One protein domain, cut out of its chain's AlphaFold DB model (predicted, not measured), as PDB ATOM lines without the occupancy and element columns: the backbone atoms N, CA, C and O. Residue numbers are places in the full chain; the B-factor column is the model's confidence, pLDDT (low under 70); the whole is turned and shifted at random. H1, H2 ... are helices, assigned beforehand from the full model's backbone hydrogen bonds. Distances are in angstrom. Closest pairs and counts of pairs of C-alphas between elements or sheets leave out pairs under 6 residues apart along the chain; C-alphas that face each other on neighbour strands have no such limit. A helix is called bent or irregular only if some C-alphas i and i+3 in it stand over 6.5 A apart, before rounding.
ATOM      1  N   THR A  15      36.445 -37.328   4.013       72.38
ATOM      2  CA  THR A  15      36.154 -38.728   3.662       72.38
ATOM      3  C   THR A  15      34.766 -39.176   4.093       72.38
ATOM      4  O   THR A  15      34.265 -40.162   3.554       72.38
ATOM      5  N   MET A  16      34.124 -38.445   5.008       70.31
ATOM      6  CA  MET A  16      32.752 -38.704   5.403       70.31
ATOM      7  C   MET A  16      31.857 -38.591   4.165       70.31
ATOM      8  O   MET A  16      31.895 -37.574   3.460       70.31
ATOM      9  N   PRO A  17      31.061 -39.633   3.873       66.56
ATOM     10  CA  PRO A  17      30.066 -39.541   2.825       66.56
ATOM     11  C   PRO A  17      29.120 -38.391   3.161       66.56
ATOM     12  O   PRO A  17      28.810 -38.158   4.332       66.56
ATOM     13  N   ILE A  18      28.670 -37.666   2.137       64.31
ATOM     14  CA  ILE A  18      27.629 -36.655   2.315       64.31
ATOM     15  C   ILE A  18      26.373 -37.407   2.749       64.31
ATOM     16  O   ILE A  18      25.705 -38.031   1.928       64.31
ATOM     17  N   ASP A  19      26.129 -37.421   4.056       56.47
ATOM     18  CA  ASP A  19      25.083 -38.207   4.685       56.47
ATOM     19  C   ASP A  19      23.718 -37.554   4.436       56.47
ATOM     20  O   ASP A  19      23.430 -36.484   4.984       56.47
ATOM     21  N   PRO A  20      22.859 -38.168   3.610       53.19
ATOM     22  CA  PRO A  20      21.576 -37.609   3.249       53.19
ATOM     23  C   PRO A  20      20.470 -38.120   4.167       53.19
ATOM     24  O   PRO A  20      19.313 -37.985   3.800       53.19
ATOM     25  N   ARG A  21      20.765 -38.651   5.368       51.75
ATOM     26  CA  ARG A  21      19.743 -39.032   6.363       51.75
ATOM     27  C   ARG A  21      18.577 -38.033   6.554       51.75
ATOM     28  O   ARG A  21      17.494 -38.519   6.868       51.75
ATOM     29  N   PRO A  22      18.697 -36.698   6.352       51.22
ATOM     30  CA  PRO A  22      17.516 -35.820   6.359       51.22
ATOM     31  C   PRO A  22      16.610 -35.895   5.107       51.22
ATOM     32  O   PRO A  22      15.482 -35.412   5.159       51.22
ATOM     33  N   PHE A  23      17.053 -36.487   3.995       48.53
ATOM     34  CA  PHE A  23      16.322 -36.603   2.730       48.53
ATOM     35  C   PHE A  23      15.969 -38.069   2.405       48.53
ATOM     36  O   PHE A  23      16.710 -38.777   1.734       48.53
ATOM     37  N   SER A  24      14.754 -38.444   2.815       48.03
ATOM     38  CA  SER A  24      13.943 -39.592   2.372       48.03
ATOM     39  C   SER A  24      14.205 -40.975   3.013       48.03
ATOM     40  O   SER A  24      15.349 -41.422   3.106       48.03
ATOM     41  N   PRO A  25      13.132 -41.713   3.396       52.59
ATOM     42  CA  PRO A  25      13.206 -43.149   3.681       52.59
ATOM     43  C   PRO A  25      13.769 -43.912   2.476       52.59
ATOM     44  O   PRO A  25      13.741 -43.408   1.351       52.59
ATOM     45  N   LYS A  26      14.289 -45.127   2.721       59.75
ATOM     46  CA  LYS A  26      14.866 -46.033   1.711       59.75
ATOM     47  C   LYS A  26      13.991 -46.047   0.448       59.75
ATOM     48  O   LYS A  26      12.979 -46.734   0.448       59.75
ATOM     49  N   ASN A  27      14.368 -45.320  -0.610       65.31
ATOM     50  CA  ASN A  27      13.680 -45.417  -1.896       65.31
ATOM     51  C   ASN A  27      13.874 -46.858  -2.401       65.31
ATOM     52  O   ASN A  27      15.001 -47.213  -2.755       65.31
ATOM     53  N   PRO A  28      12.827 -47.704  -2.427       65.75
ATOM     54  CA  PRO A  28      12.989 -49.125  -2.734       65.75
ATOM     55  C   PRO A  28      13.350 -49.366  -4.210       65.75
ATOM     56  O   PRO A  28      13.811 -50.453  -4.574       65.75
ATOM     57  N   HIS A  29      13.163 -48.357  -5.068       69.50
ATOM     58  CA  HIS A  29      13.441 -48.432  -6.501       69.50
ATOM     59  C   HIS A  29      14.863 -47.990  -6.852       69.50
ATOM     60  O   HIS A  29      15.450 -48.535  -7.794       69.50
ATOM     61  N   PHE A  30      15.440 -47.065  -6.077       80.88
ATOM     62  CA  PHE A  30      16.831 -46.668  -6.249       80.88
ATOM     63  C   PHE A  30      17.745 -47.845  -5.917       80.88
ATOM     64  O   PHE A  30      17.744 -48.369  -4.802       80.88
ATOM     65  N   ARG A  31      18.559 -48.262  -6.886       79.19
ATOM     66  CA  ARG A  31      19.660 -49.194  -6.630       79.19
ATOM     67  C   ARG A  31      20.914 -48.572  -7.222       79.19
ATOM     68  O   ARG A  31      20.932 -48.385  -8.435       79.19
ATOM     69  N   PRO A  32      21.931 -48.239  -6.415       82.06
ATOM     70  CA  PRO A  32      23.175 -47.708  -6.946       82.06
ATOM     71  C   PRO A  32      23.899 -48.773  -7.776       82.06
ATOM     72  O   PRO A  32      23.631 -49.973  -7.664       82.06
ATOM     73  N   LEU A  33      24.840 -48.338  -8.616       82.56
ATOM     74  CA  LEU A  33      25.706 -49.265  -9.337       82.56
ATOM     75  C   LEU A  33      26.526 -50.062  -8.315       82.56
ATOM     76  O   LEU A  33      27.063 -49.473  -7.378       82.56
ATOM     77  N   LYS A  34      26.645 -51.382  -8.505       83.94
ATOM     78  CA  LYS A  34      27.306 -52.295  -7.550       83.94
ATOM     79  C   LYS A  34      28.731 -51.864  -7.177       83.94
ATOM     80  O   LYS A  34      29.160 -52.091  -6.054       83.94
ATOM     81  N   GLU A  35      29.442 -51.254  -8.119       87.25
ATOM     82  CA  GLU A  35      30.827 -50.792  -7.959       87.25
ATOM     83  C   GLU A  35      30.930 -49.328  -7.495       87.25
ATOM     84  O   GLU A  35      32.022 -48.851  -7.203       87.25
ATOM     85  N   SER A  36      29.810 -48.600  -7.430       90.25
ATOM     86  CA  SER A  36      29.808 -47.193  -7.028       90.25
ATOM     87  C   SER A  36      29.787 -47.030  -5.510       90.25
ATOM     88  O   SER A  36      29.126 -47.778  -4.788       90.25
ATOM     89  N   SER A  37      30.455 -45.987  -5.033       92.94
ATOM     90  CA  SER A  37      30.514 -45.603  -3.622       92.94
ATOM     91  C   SER A  37      29.702 -44.328  -3.351       92.94
ATOM     92  O   SER A  37      29.483 -43.532  -4.267       92.94
ATOM     93  N   PRO A  38      29.230 -44.096  -2.116       93.00
ATOM     94  CA  PRO A  38      28.675 -42.806  -1.723       93.00
ATOM     95  C   PRO A  38      29.631 -41.658  -2.059       93.00
ATOM     96  O   PRO A  38      30.820 -41.749  -1.753       93.00
ATOM     97  N   ILE A  39      29.128 -40.579  -2.663       92.69
ATOM     98  CA  ILE A  39      29.975 -39.446  -3.037       92.69
ATOM     99  C   ILE A  39      30.606 -38.795  -1.787       92.69
ATOM    100  O   ILE A  39      29.884 -38.316  -0.904       92.69
ATOM    101  N   PRO A  40      31.948 -38.753  -1.690       93.06
ATOM    102  CA  PRO A  40      32.626 -38.019  -0.634       93.06
ATOM    103  C   PRO A  40      32.715 -36.529  -0.993       93.06
ATOM    104  O   PRO A  40      32.636 -36.148  -2.166       93.06
ATOM    105  N   VAL A  41      32.959 -35.672   0.001       89.12
ATOM    106  CA  VAL A  41      33.082 -34.213  -0.197       89.12
ATOM    107  C   VAL A  41      34.149 -33.874  -1.241       89.12
ATOM    108  O   VAL A  41      33.924 -33.047  -2.126       89.12
ATOM    109  N   TRP A  42      35.302 -34.547  -1.197       91.62
ATOM    110  CA  TRP A  42      36.358 -34.326  -2.185       91.62
ATOM    111  C   TRP A  42      35.933 -34.748  -3.599       91.62
ATOM    112  O   TRP A  42      36.312 -34.083  -4.558       91.62
ATOM    113  N   GLY A  43      35.118 -35.800  -3.741       91.62
ATOM    114  CA  GLY A  43      34.609 -36.268  -5.034       91.62
ATOM    115  C   GLY A  43      33.690 -35.235  -5.687       91.62
ATOM    116  O   GLY A  43      33.738 -35.039  -6.899       91.62
ATOM    117  N   ALA A  44      32.924 -34.505  -4.872       90.56
ATOM    118  CA  ALA A  44      32.092 -33.396  -5.329       90.56
ATOM    119  C   ALA A  44      32.904 -32.133  -5.685       90.56
ATOM    120  O   ALA A  44      32.546 -31.412  -6.618       90.56
ATOM    121  N   LEU A  45      33.996 -31.850  -4.963       93.12
ATOM    122  CA  LEU A  45      34.771 -30.609  -5.120       93.12
ATOM    123  C   LEU A  45      35.915 -30.700  -6.136       93.12
ATOM    124  O   LEU A  45      36.227 -29.704  -6.791       93.12
ATOM    125  N   LEU A  46      36.558 -31.860  -6.280       95.00
ATOM    126  CA  LEU A  46      37.769 -32.025  -7.087       95.00
ATOM    127  C   LEU A  46      37.559 -31.680  -8.576       95.00
ATOM    128  O   LEU A  46      38.357 -30.889  -9.098       95.00
ATOM    129  N   PRO A  47      36.516 -32.185  -9.272       95.75
ATOM    130  CA  PRO A  47      36.312 -31.861 -10.685       95.75
ATOM    131  C   PRO A  47      36.123 -30.358 -10.974       95.75
ATOM    132  O   PRO A  47      36.854 -29.828 -11.822       95.75
ATOM    133  N   PRO A  48      35.217 -29.621 -10.288       94.06
ATOM    134  CA  PRO A  48      35.043 -28.192 -10.537       94.06
ATOM    135  C   PRO A  48      36.225 -27.350 -10.038       94.06
ATOM    136  O   PRO A  48      36.559 -26.351 -10.675       94.06
ATOM    137  N   LEU A  49      36.901 -27.742  -8.952       95.75
ATOM    138  CA  LEU A  49      38.059 -27.002  -8.443       95.75
ATOM    139  C   LEU A  49      39.245 -27.078  -9.408       95.75
ATOM    140  O   LEU A  49      39.836 -26.054  -9.746       95.75
ATOM    141  N   THR A  50      39.579 -28.275  -9.896       97.25
ATOM    142  CA  THR A  50      40.662 -28.449 -10.879       97.25
ATOM    143  C   THR A  50      40.344 -27.739 -12.195       97.25
ATOM    144  O   THR A  50      41.230 -27.102 -12.767       97.25
ATOM    145  N   TYR A  51      39.074 -27.734 -12.621       95.62
ATOM    146  CA  TYR A  51      38.619 -26.938 -13.763       95.62
ATOM    147  C   TYR A  51      38.837 -25.437 -13.546       95.62
ATOM    148  O   TYR A  51      39.434 -24.759 -14.385       95.62
ATOM    149  N   PHE A  52      38.382 -24.913 -12.407       95.44
ATOM    150  CA  PHE A  52      38.510 -23.506 -12.041       95.44
ATOM    151  C   PHE A  52      39.976 -23.057 -11.989       95.44
ATOM    152  O   PHE A  52      40.336 -22.018 -12.552       95.44
ATOM    153  N   LEU A  53      40.844 -23.866 -11.375       96.44
ATOM    154  CA  LEU A  53      42.278 -23.593 -11.318       96.44
ATOM    155  C   LEU A  53      42.903 -23.614 -12.717       96.44
ATOM    156  O   LEU A  53      43.634 -22.684 -13.060       96.44
ATOM    157  N   ALA A  54      42.559 -24.587 -13.565       95.06
ATOM    158  CA  ALA A  54      43.013 -24.613 -14.955       95.06
ATOM    159  C   ALA A  54      42.584 -23.349 -15.725       95.06
ATOM    160  O   ALA A  54      43.380 -22.775 -16.471       95.06
ATOM    161  N   LEU A  55      41.353 -22.863 -15.522       91.56
ATOM    162  CA  LEU A  55      40.854 -21.635 -16.154       91.56
ATOM    163  C   LEU A  55      41.631 -20.391 -15.703       91.56
ATOM    164  O   LEU A  55      41.908 -19.511 -16.518       91.56
ATOM    165  N   SER A  56      42.022 -20.319 -14.429       92.81
ATOM    166  CA  SER A  56      42.803 -19.190 -13.900       92.81
ATOM    167  C   SER A  56      44.200 -19.072 -14.536       92.81
ATOM    168  O   SER A  56      44.773 -17.978 -14.607       92.81
ATOM    169  N   LEU A  57      44.710 -20.186 -15.073       93.19
ATOM    170  CA  LEU A  57      46.005 -20.315 -15.744       93.19
ATOM    171  C   LEU A  57      45.919 -20.167 -17.275       93.19
ATOM    172  O   LEU A  57      46.840 -20.555 -17.996       93.19
ATOM    173  N   LEU A  58      44.830 -19.618 -17.816       87.56
ATOM    174  CA  LEU A  58      44.750 -19.310 -19.245       87.56
ATOM    175  C   LEU A  58      45.722 -18.166 -19.631       87.56
ATOM    176  O   LEU A  58      45.817 -17.174 -18.901       87.56
ATOM    177  N   PRO A  59      46.446 -18.267 -20.765       82.06
ATOM    178  CA  PRO A  59      47.370 -17.223 -21.219       82.06
ATOM    179  C   PRO A  59      46.624 -15.946 -21.649       82.06
ATOM    180  O   PRO A  59      45.403 -15.986 -21.820       82.06
ATOM    181  N   PRO A  60      47.319 -14.807 -21.843       80.50
ATOM    182  CA  PRO A  60      48.769 -14.577 -21.834       80.50
ATOM    183  C   PRO A  60      49.341 -14.471 -20.420       80.50
ATOM    184  O   PRO A  60      48.647 -14.025 -19.521       80.50
ATOM    185  N   PHE A  61      50.604 -14.840 -20.219       79.50
ATOM    186  CA  PHE A  61      51.334 -14.577 -18.978       79.50
ATOM    187  C   PHE A  61      52.315 -13.425 -19.220       79.50
ATOM    188  O   PHE A  61      53.404 -13.643 -19.746       79.50
ATOM    189  N   GLU A  62      51.913 -12.194 -18.905       73.44
ATOM    190  CA  GLU A  62      52.782 -11.024 -19.082       73.44
ATOM    191  C   GLU A  62      53.969 -11.082 -18.106       73.44
ATOM    192  O   GLU A  62      53.805 -11.451 -16.943       73.44
ATOM    193  N   ASN A  63      55.168 -10.729 -18.583       74.69
ATOM    194  CA  ASN A  63      56.407 -10.629 -17.792       74.69
ATOM    195  C   ASN A  63      56.913 -11.934 -17.143       74.69
ATOM    196  O   ASN A  63      57.742 -11.898 -16.233       74.69
ATOM    197  N   ILE A  64      56.455 -13.099 -17.607       83.25
ATOM    198  CA  ILE A  64      56.936 -14.397 -17.117       83.25
ATOM    199  C   ILE A  64      58.025 -14.939 -18.053       83.25
ATOM    200  O   ILE A  64      57.872 -14.929 -19.272       83.25
ATOM    201  N   SER A  65      59.130 -15.441 -17.488       89.38
ATOM    202  CA  SER A  65      60.194 -16.074 -18.278       89.38
ATOM    203  C   SER A  65      59.663 -17.269 -19.081       89.38
ATOM    204  O   SER A  65      58.757 -17.976 -18.632       89.38
ATOM    205  N   LYS A  66      60.254 -17.541 -20.253       88.31
ATOM    206  CA  LYS A  66      59.836 -18.641 -21.148       88.31
ATOM    207  C   LYS A  66      59.707 -19.978 -20.405       88.31
ATOM    208  O   LYS A  66      58.709 -20.674 -20.576       88.31
ATOM    209  N   THR A  67      60.659 -20.292 -19.524       89.62
ATOM    210  CA  THR A  67      60.653 -21.509 -18.695       89.62
ATOM    211  C   THR A  67      59.437 -21.571 -17.771       89.62
ATOM    212  O   THR A  67      58.704 -22.555 -17.792       89.62
ATOM    213  N   LYS A  68      59.155 -20.495 -17.022       89.81
ATOM    214  CA  LYS A  68      57.979 -20.423 -16.140       89.81
ATOM    215  C   LYS A  68      56.669 -20.480 -16.938       89.81
ATOM    216  O   LYS A  68      55.714 -21.105 -16.487       89.81
ATOM    217  N   GLY A  69      56.625 -19.887 -18.134       88.94
ATOM    218  CA  GLY A  69      55.475 -19.966 -19.039       88.94
ATOM    219  C   GLY A  69      55.173 -21.395 -19.507       88.94
ATOM    220  O   GLY A  69      54.012 -21.808 -19.507       88.94
ATOM    221  N   ILE A  70      56.207 -22.176 -19.839       90.56
ATOM    222  CA  ILE A  70      56.072 -23.599 -20.189       90.56
ATOM    223  C   ILE A  70      55.547 -24.393 -18.988       90.56
ATOM    224  O   ILE A  70      54.560 -25.114 -19.129       90.56
ATOM    225  N   THR A  71      56.140 -24.210 -17.802       93.44
ATOM    226  CA  THR A  71      55.694 -24.883 -16.571       93.44
ATOM    227  C   THR A  71      54.230 -24.573 -16.257       93.44
ATOM    228  O   THR A  71      53.451 -25.491 -16.019       93.44
ATOM    229  N   LEU A  72      53.813 -23.305 -16.317       92.12
ATOM    230  CA  LEU A  72      52.417 -22.914 -16.084       92.12
ATOM    231  C   LEU A  72      51.465 -23.528 -17.116       92.12
ATOM    232  O   LEU A  72      50.363 -23.944 -16.763       92.12
ATOM    233  N   SER A  73      51.889 -23.629 -18.379       91.31
ATOM    234  CA  SER A  73      51.108 -24.309 -19.411       91.31
ATOM    235  C   SER A  73      50.957 -25.805 -19.112       91.31
ATOM    236  O   SER A  73      49.845 -26.323 -19.210       91.31
ATOM    237  N   MET A  74      52.029 -26.484 -18.687       94.31
ATOM    238  CA  MET A  74      51.987 -27.894 -18.279       94.31
ATOM    239  C   MET A  74      51.059 -28.112 -17.082       94.31
ATOM    240  O   MET A  74      50.192 -28.980 -17.143       94.31
ATOM    241  N   VAL A  75      51.168 -27.285 -16.037       96.19
ATOM    242  CA  VAL A  75      50.293 -27.349 -14.852       96.19
ATOM    243  C   VAL A  75      48.830 -27.135 -15.240       96.19
ATOM    244  O   VAL A  75      47.965 -27.906 -14.835       96.19
ATOM    245  N   LYS A  76      48.543 -26.135 -16.080       94.94
ATOM    246  CA  LYS A  76      47.201 -25.877 -16.617       94.94
ATOM    247  C   LYS A  76      46.629 -27.107 -17.326       94.94
ATOM    248  O   LYS A  76      45.479 -27.461 -17.085       94.94
ATOM    249  N   PHE A  77      47.404 -27.749 -18.200       95.56
ATOM    250  CA  PHE A  77      46.949 -28.941 -18.919       95.56
ATOM    251  C   PHE A  77      46.787 -30.154 -18.008       95.56
ATOM    252  O   PHE A  77      45.804 -30.873 -18.159       95.56
ATOM    253  N   ALA A  78      47.679 -30.349 -17.036       97.38
ATOM    254  CA  ALA A  78      47.533 -31.398 -16.033       97.38
ATOM    255  C   ALA A  78      46.225 -31.225 -15.245       97.38
ATOM    256  O   ALA A  78      45.419 -32.147 -15.201       97.38
ATOM    257  N   LEU A  79      45.951 -30.017 -14.734       97.81
ATOM    258  CA  LEU A  79      44.700 -29.693 -14.036       97.81
ATOM    259  C   LEU A  79      43.464 -29.895 -14.923       97.81
ATOM    260  O   LEU A  79      42.461 -30.440 -14.467       97.81
ATOM    261  N   ALA A  80      43.535 -29.491 -16.194       95.88
ATOM    262  CA  ALA A  80      42.450 -29.700 -17.147       95.88
ATOM    263  C   ALA A  80      42.185 -31.192 -17.398       95.88
ATOM    264  O   ALA A  80      41.031 -31.608 -17.387       95.88
ATOM    265  N   ILE A  81      43.231 -32.006 -17.579       97.38
ATOM    266  CA  ILE A  81      43.114 -33.460 -17.760       97.38
ATOM    267  C   ILE A  81      42.535 -34.111 -16.501       97.38
ATOM    268  O   ILE A  81      41.601 -34.904 -16.609       97.38
ATOM    269  N   THR A  82      43.016 -33.738 -15.311       97.31
ATOM    270  CA  THR A  82      42.454 -34.211 -14.038       97.31
ATOM    271  C   THR A  82      40.971 -33.870 -13.930       97.31
ATOM    272  O   THR A  82      40.174 -34.727 -13.552       97.31
ATOM    273  N   SER A  83      40.573 -32.656 -14.315       96.75
ATOM    274  CA  SER A  83      39.167 -32.251 -14.334       96.75
ATOM    275  C   SER A  83      38.336 -33.087 -15.313       96.75
ATOM    276  O   SER A  83      37.293 -33.606 -14.931       96.75
ATOM    277  N   ILE A  84      38.816 -33.293 -16.547       95.94
ATOM    278  CA  ILE A  84      38.128 -34.109 -17.563       95.94
ATOM    279  C   ILE A  84      37.898 -35.530 -17.047       95.94
ATOM    280  O   ILE A  84      36.776 -36.029 -17.105       95.94
ATOM    281  N   ILE A  85      38.950 -36.168 -16.527       96.50
ATOM    282  CA  ILE A  85      38.893 -37.547 -16.033       96.50
ATOM    283  C   ILE A  85      37.965 -37.642 -14.819       96.50
ATOM    284  O   ILE A  85      37.077 -38.489 -14.794       96.50
ATOM    285  N   SER A  86      38.125 -36.755 -13.836       96.06
ATOM    286  CA  SER A  86      37.319 -36.789 -12.610       96.06
ATOM    287  C   SER A  86      35.834 -36.513 -12.870       96.06
ATOM    288  O   SER A  86      34.992 -37.206 -12.306       96.06
ATOM    289  N   PHE A  87      35.489 -35.590 -13.777       95.81
ATOM    290  CA  PHE A  87      34.104 -35.406 -14.222       95.81
ATOM    291  C   PHE A  87      33.564 -36.634 -14.971       95.81
ATOM    292  O   PHE A  87      32.435 -37.046 -14.719       95.81
ATOM    293  N   ALA A  88      34.346 -37.236 -15.873       92.31
ATOM    294  CA  ALA A  88      33.896 -38.378 -16.672       92.31
ATOM    295  C   ALA A  88      33.640 -39.634 -15.824       92.31
ATOM    296  O   ALA A  88      32.744 -40.416 -16.129       92.31
ATOM    297  N   ILE A  89      34.414 -39.809 -14.754       93.19
ATOM    298  CA  ILE A  89      34.307 -40.930 -13.818       93.19
ATOM    299  C   ILE A  89      33.123 -40.771 -12.848       93.19
ATOM    300  O   ILE A  89      32.563 -41.767 -12.388       93.19
ATOM    301  N   LEU A  90      32.719 -39.529 -12.566       91.12
ATOM    302  CA  LEU A  90      31.703 -39.163 -11.577       91.12
ATOM    303  C   LEU A  90      30.413 -40.025 -11.622       91.12
ATOM    304  O   LEU A  90      30.082 -40.590 -10.582       91.12
ATOM    305  N   PRO A  91      29.721 -40.210 -12.774       87.94
ATOM    306  CA  PRO A  91      28.527 -41.069 -12.877       87.94
ATOM    307  C   PRO A  91      28.739 -42.547 -12.546       87.94
ATOM    308  O   PRO A  91      27.770 -43.259 -12.293       87.94
ATOM    309  N   PHE A  92      29.973 -43.039 -12.659       90.06
ATOM    310  CA  PHE A  92      30.269 -44.468 -12.592       90.06
ATOM    311  C   PHE A  92      30.817 -44.872 -11.229       90.06
ATOM    312  O   PHE A  92      30.521 -45.960 -10.748       90.06
ATOM    313  N   TRP A  93      31.621 -44.015 -10.600       93.56
ATOM    314  CA  TRP A  93      32.268 -44.341  -9.326       93.56
ATOM    315  C   TRP A  93      31.497 -43.848  -8.112       93.56
ATOM    316  O   TRP A  93      31.716 -44.360  -7.012       93.56
ATOM    317  N   PHE A  94      30.597 -42.881  -8.297       93.81
ATOM    318  CA  PHE A  94      29.894 -42.251  -7.194       93.81
ATOM    319  C   PHE A  94      28.380 -42.264  -7.373       93.81
ATOM    320  O   PHE A  94      27.859 -42.176  -8.482       93.81
ATOM    321  N   HIS A  95      27.674 -42.333  -6.249       92.69
ATOM    322  CA  HIS A  95      26.235 -42.112  -6.169       92.69
ATOM    323  C   HIS A  95      25.898 -41.233  -4.965       92.69
ATOM    324  O   HIS A  95      26.682 -41.110  -4.021       92.69
ATOM    325  N   VAL A  96      24.715 -40.624  -4.980       90.00
ATOM    326  CA  VAL A  96      24.183 -39.912  -3.816       90.00
ATOM    327  C   VAL A  96      23.302 -40.887  -3.037       90.00
ATOM    328  O   VAL A  96      22.308 -41.364  -3.593       90.00
ATOM    329  N   PRO A  97      23.654 -41.239  -1.786       85.38
ATOM    330  CA  PRO A  97      22.882 -42.220  -1.034       85.38
ATOM    331  C   PRO A  97      21.417 -41.791  -0.912       85.38
ATOM    332  O   PRO A  97      21.117 -40.617  -0.726       85.38
ATOM    333  N   GLY A  98      20.493 -42.737  -1.066       80.94
ATOM    334  CA  GLY A  98      19.061 -42.472  -0.899       80.94
ATOM    335  C   GLY A  98      18.405 -41.561  -1.944       80.94
ATOM    336  O   GLY A  98      17.213 -41.310  -1.807       80.94
ATOM    337  N   SER A  99      19.120 -41.092  -2.980       87.19
ATOM    338  CA  SER A  99      18.519 -40.270  -4.039       87.19
ATOM    339  C   SER A  99      18.945 -40.676  -5.453       87.19
ATOM    340  O   SER A  99      20.069 -40.428  -5.907       87.19
ATOM    341  N   ALA A 100      17.982 -41.214  -6.194       86.56
ATOM    342  CA  ALA A 100      18.023 -41.427  -7.628       86.56
ATOM    343  C   ALA A 100      18.104 -40.103  -8.396       86.56
ATOM    344  O   ALA A 100      18.889 -40.014  -9.339       86.56
ATOM    345  N   ILE A 101      17.366 -39.058  -7.986       87.81
ATOM    346  CA  ILE A 101      17.411 -37.743  -8.651       87.81
ATOM    347  C   ILE A 101      18.826 -37.178  -8.601       87.81
ATOM    348  O   ILE A 101      19.369 -36.777  -9.628       87.81
ATOM    349  N   LEU A 102      19.432 -37.110  -7.414       88.69
ATOM    350  CA  LEU A 102      20.748 -36.495  -7.260       88.69
ATOM    351  C   LEU A 102      21.840 -37.343  -7.921       88.69
ATOM    352  O   LEU A 102      22.760 -36.782  -8.513       88.69
ATOM    353  N   THR A 103      21.704 -38.671  -7.911       89.00
ATOM    354  CA  THR A 103      22.589 -39.574  -8.667       89.00
ATOM    355  C   THR A 103      22.452 -39.372 -10.182       89.00
ATOM    356  O   THR A 103      23.455 -39.299 -10.889       89.00
ATOM    357  N   TYR A 104      21.234 -39.189 -10.694       88.94
ATOM    358  CA  TYR A 104      20.994 -38.833 -12.095       88.94
ATOM    359  C   TYR A 104      21.640 -37.483 -12.451       88.94
ATOM    360  O   TYR A 104      22.367 -37.371 -13.438       88.94
ATOM    361  N   GLN A 105      21.441 -36.454 -11.618       88.94
ATOM    362  CA  GLN A 105      22.058 -35.137 -11.819       88.94
ATOM    363  C   GLN A 105      23.586 -35.205 -11.794       88.94
ATOM    364  O   GLN A 105      24.243 -34.507 -12.568       88.94
ATOM    365  N   LEU A 106      24.160 -36.067 -10.952       88.25
ATOM    366  CA  LEU A 106      25.596 -36.306 -10.910       88.25
ATOM    367  C   LEU A 106      26.121 -36.810 -12.260       88.25
ATOM    368  O   LEU A 106      27.161 -36.342 -12.724       88.25
ATOM    369  N   GLY A 107      25.377 -37.695 -12.928       87.69
ATOM    370  CA  GLY A 107      25.727 -38.159 -14.268       87.69
ATOM    371  C   GLY A 107      25.679 -37.059 -15.321       87.69
ATOM    372  O   GLY A 107      26.635 -36.910 -16.087       87.69
ATOM    373  N   LEU A 108      24.645 -36.212 -15.297       89.19
ATOM    374  CA  LEU A 108      24.562 -35.055 -16.190       89.19
ATOM    375  C   LEU A 108      25.751 -34.111 -15.969       89.19
ATOM    376  O   LEU A 108      26.446 -33.751 -16.921       89.19
ATOM    377  N   ILE A 109      26.016 -33.738 -14.714       89.38
ATOM    378  CA  ILE A 109      27.124 -32.850 -14.336       89.38
ATOM    379  C   ILE A 109      28.466 -33.451 -14.761       89.38
ATOM    380  O   ILE A 109      29.297 -32.732 -15.316       89.38
ATOM    381  N   GLY A 110      28.667 -34.754 -14.558       90.38
ATOM    382  CA  GLY A 110      29.870 -35.468 -14.972       90.38
ATOM    383  C   GLY A 110      30.106 -35.394 -16.479       90.38
ATOM    384  O   GLY A 110      31.136 -34.896 -16.936       90.38
ATOM    385  N   CYS A 111      29.123 -35.804 -17.283       88.81
ATOM    386  CA  CYS A 111      29.248 -35.776 -18.740       88.81
ATOM    387  C   CYS A 111      29.441 -34.350 -19.285       88.81
ATOM    388  O   CYS A 111      30.317 -34.118 -20.126       88.81
ATOM    389  N   PHE A 112      28.658 -33.379 -18.806       87.50
ATOM    390  CA  PHE A 112      28.760 -31.995 -19.273       87.50
ATOM    391  C   PHE A 112      30.041 -31.306 -18.805       87.50
ATOM    392  O   PHE A 112      30.657 -30.590 -19.597       87.50
ATOM    393  N   GLY A 113      30.464 -31.528 -17.561       88.75
ATOM    394  CA  GLY A 113      31.705 -30.986 -17.011       88.75
ATOM    395  C   GLY A 113      32.929 -31.491 -17.770       88.75
ATOM    396  O   GLY A 113      33.749 -30.685 -18.220       88.75
ATOM    397  N   ALA A 114      32.999 -32.803 -18.023       91.06
ATOM    398  CA  ALA A 114      34.083 -33.419 -18.787       91.06
ATOM    399  C   ALA A 114      34.141 -32.878 -20.218       91.06
ATOM    400  O   ALA A 114      35.196 -32.433 -20.676       91.06
ATOM    401  N   GLY A 115      32.992 -32.841 -20.905       86.69
ATOM    402  CA  GLY A 115      32.889 -32.246 -22.235       86.69
ATOM    403  C   GLY A 115      33.333 -30.785 -22.225       86.69
ATOM    404  O   GLY A 115      34.143 -30.365 -23.042       86.69
ATOM    405  N   ARG A 116      32.894 -29.983 -21.256       84.44
ATOM    406  CA  ARG A 116      33.253 -28.563 -21.208       84.44
ATOM    407  C   ARG A 116      34.755 -28.334 -21.026       84.44
ATOM    408  O   ARG A 116      35.314 -27.463 -21.699       84.44
ATOM    409  N   ALA A 117      35.398 -29.093 -20.141       88.38
ATOM    410  CA  ALA A 117      36.840 -29.020 -19.939       88.38
ATOM    411  C   ALA A 117      37.605 -29.490 -21.192       88.38
ATOM    412  O   ALA A 117      38.536 -28.811 -21.630       88.38
ATOM    413  N   PHE A 118      37.160 -30.574 -21.832       88.75
ATOM    414  CA  PHE A 118      37.757 -31.086 -23.067       88.75
ATOM    415  C   PHE A 118      37.630 -30.103 -24.244       88.75
ATOM    416  O   PHE A 118      38.618 -29.847 -24.932       88.75
ATOM    417  N   ASP A 119      36.456 -29.493 -24.453       81.94
ATOM    418  CA  ASP A 119      36.250 -28.438 -25.461       81.94
ATOM    419  C   ASP A 119      37.267 -27.311 -25.275       81.94
ATOM    420  O   ASP A 119      38.020 -26.969 -26.186       81.94
ATOM    421  N   LEU A 120      37.298 -26.735 -24.075       81.00
ATOM    422  CA  LEU A 120      38.027 -25.498 -23.840       81.00
ATOM    423  C   LEU A 120      39.545 -25.690 -23.875       81.00
ATOM    424  O   LEU A 120      40.248 -24.833 -24.408       81.00
ATOM    425  N   PHE A 121      40.051 -26.791 -23.315       85.81
ATOM    426  CA  PHE A 121      41.491 -27.006 -23.200       85.81
ATOM    427  C   PHE A 121      42.088 -27.819 -24.345       85.81
ATOM    428  O   PHE A 121      43.258 -27.609 -24.636       85.81
ATOM    429  N   ILE A 122      41.329 -28.699 -25.005       86.44
ATOM    430  CA  ILE A 122      41.861 -29.575 -26.060       86.44
ATOM    431  C   ILE A 122      41.370 -29.127 -27.437       86.44
ATOM    432  O   ILE A 122      42.181 -28.736 -28.272       86.44
ATOM    433  N   LEU A 123      40.054 -29.122 -27.677       78.19
ATOM    434  CA  LEU A 123      39.507 -28.839 -29.015       78.19
ATOM    435  C   LEU A 123      39.684 -27.380 -29.444       78.19
ATOM    436  O   LEU A 123      39.926 -27.096 -30.616       78.19
ATOM    437  N   SER A 124      39.551 -26.454 -28.500       71.81
ATOM    438  CA  SER A 124      39.663 -25.020 -28.754       71.81
ATOM    439  C   SER A 124      41.110 -24.516 -28.709       71.81
ATOM    440  O   SER A 124      41.343 -23.364 -29.066       71.81
ATOM    441  N   HIS A 125      42.094 -25.326 -28.302       76.88
ATOM    442  CA  HIS A 125      43.495 -24.900 -28.204       76.88
ATOM    443  C   HIS A 125      44.080 -24.520 -29.584       76.88
ATOM    444  O   HIS A 125      43.803 -25.217 -30.559       76.88
ATOM    445  N   PRO A 126      44.884 -23.438 -29.714       72.62
ATOM    446  CA  PRO A 126      45.399 -22.527 -28.681       72.62
ATOM    447  C   PRO A 126      44.491 -21.341 -28.326       72.62
ATOM    448  O   PRO A 126      44.941 -20.392 -27.679       72.62
ATOM    449  N   ARG A 127      43.215 -21.346 -28.725       70.81
ATOM    450  CA  ARG A 127      42.324 -20.205 -28.492       70.81
ATOM    451  C   ARG A 127      41.996 -20.049 -27.020       70.81
ATOM    452  O   ARG A 127      41.564 -20.978 -26.343       70.81
ATOM    453  N   VAL A 128      42.119 -18.812 -26.564       71.62
ATOM    454  CA  VAL A 128      41.679 -18.397 -25.241       71.62
ATOM    455  C   VAL A 128      40.360 -17.635 -25.388       71.62
ATOM    456  O   VAL A 128      40.276 -16.752 -26.247       71.62
ATOM    457  N   PRO A 129      39.322 -17.938 -24.586       74.69
ATOM    458  CA  PRO A 129      38.081 -17.170 -24.592       74.69
ATOM    459  C   PRO A 129      38.346 -15.675 -24.372       74.69
ATOM    460  O   PRO A 129      39.089 -15.312 -23.469       74.69
TER     461      PRO A 129
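Overview. This is residues 15 to 129 of the 650 residues of an uncharacterized protein of Meira miltonrushii (UniProt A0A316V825). Three long helices run up and down beside one another in a loose, drawn-out bundle: the longest, H2, has H1 and H3 packed along different parts of its length, each running against it, while H1 and H3 only just meet. A stretch with no named element, residues 15 to 40, loops out past the end of H2 and the beginning of H3, and it comes back to pair residues 37 to 38 with residues 94 to 95, just after H2. The printed part has 115 residues, with three named helices in the order H1, H2, H3 and no named strand, and its class is all helix. The whole is loose, with a radius of gyration of the C-alphas of 17.5 A, and its outline is a rod that spans 59 by 26 by 22 A.

Along the chain. The printed part begins with C-alpha 15 at (36.154, -38.728, 3.662), and residues 15 to 40 hold no named element; their C-alphas lie 12 to 29 A from the mean of all C-alphas. H1 follows, residues 41 to 56, from C-alpha 41 at (33.082, -34.213, -0.197), and it is 22.5 A long from first to last C-alpha. It has a kink of 28 degrees near residue 48 and is only just irregular, with C-alphas 44 and 47 7.0 A apart. H2, residues 66 to 93, is the longest helix with 28 residues, and it measures 39.5 A from C-alpha 66 at (59.836, -18.641, -21.148) to C-alpha 93. It has a kink of 26 degrees near residue 87 and is irregular, with C-alphas 88 and 91 7.1 A apart. H3, residues 100 to 123, is 32.8 A long and ends with C-alpha 123 at (39.507, -28.839, -29.015). H3 is neither bent nor irregular, but only just: C-alphas 120 and 123 are 6.3 A apart.

Arrangement. H1, H2 and H3 form a bundle that is up and down, each helix running against the one before it. H1 and H2 are a helical hairpin and touch, with 25 pairs of C-alphas within 8 A. Their closest C-alphas are those of Pro 47 and Ser 83, 4.6 A apart. They run opposite ways at a shallow tilt of 33 degrees, only just short of steep. H2 and H3, also a helical hairpin, touch with 37 such pairs, and their closest C-alphas, those of Pro 91 and Gly 107, are 4.3 A apart. They run opposite ways at a shallow tilt of 27 degrees. H1 and H3 only just touch, with 3 pairs of C-alphas within 8 A, through residues 47 to 51 of H1 and 113 to 117 of H3 alone. Their closest C-alphas are those of Tyr 51 and Ala 117, 6.8 A apart, and they run the same way at a shallow tilt of 23 degrees. Outside the helices, residues 37 to 38 and 94 to 95 form a short parallel pairing. In the backbone of H3 every O i to N i+4 pair is within hydrogen-bond range, against 10 of 12 in H1 and 22 of 24 in H2.

Size, cuts and confidence. The two C-alphas farthest apart are those of Pro 28 and Asn 63, 59.9 A. The printed part has no cut, and its first and last C-alphas, those of Thr 15 and Pro 129, are 35.6 A apart. The link from H1 to H2 has 9 residues and the link from H2 to H3 has 6; both are short. The mean pLDDT of the printed part is 85.0, and the 13 residues under 70 are residues 17 to 29.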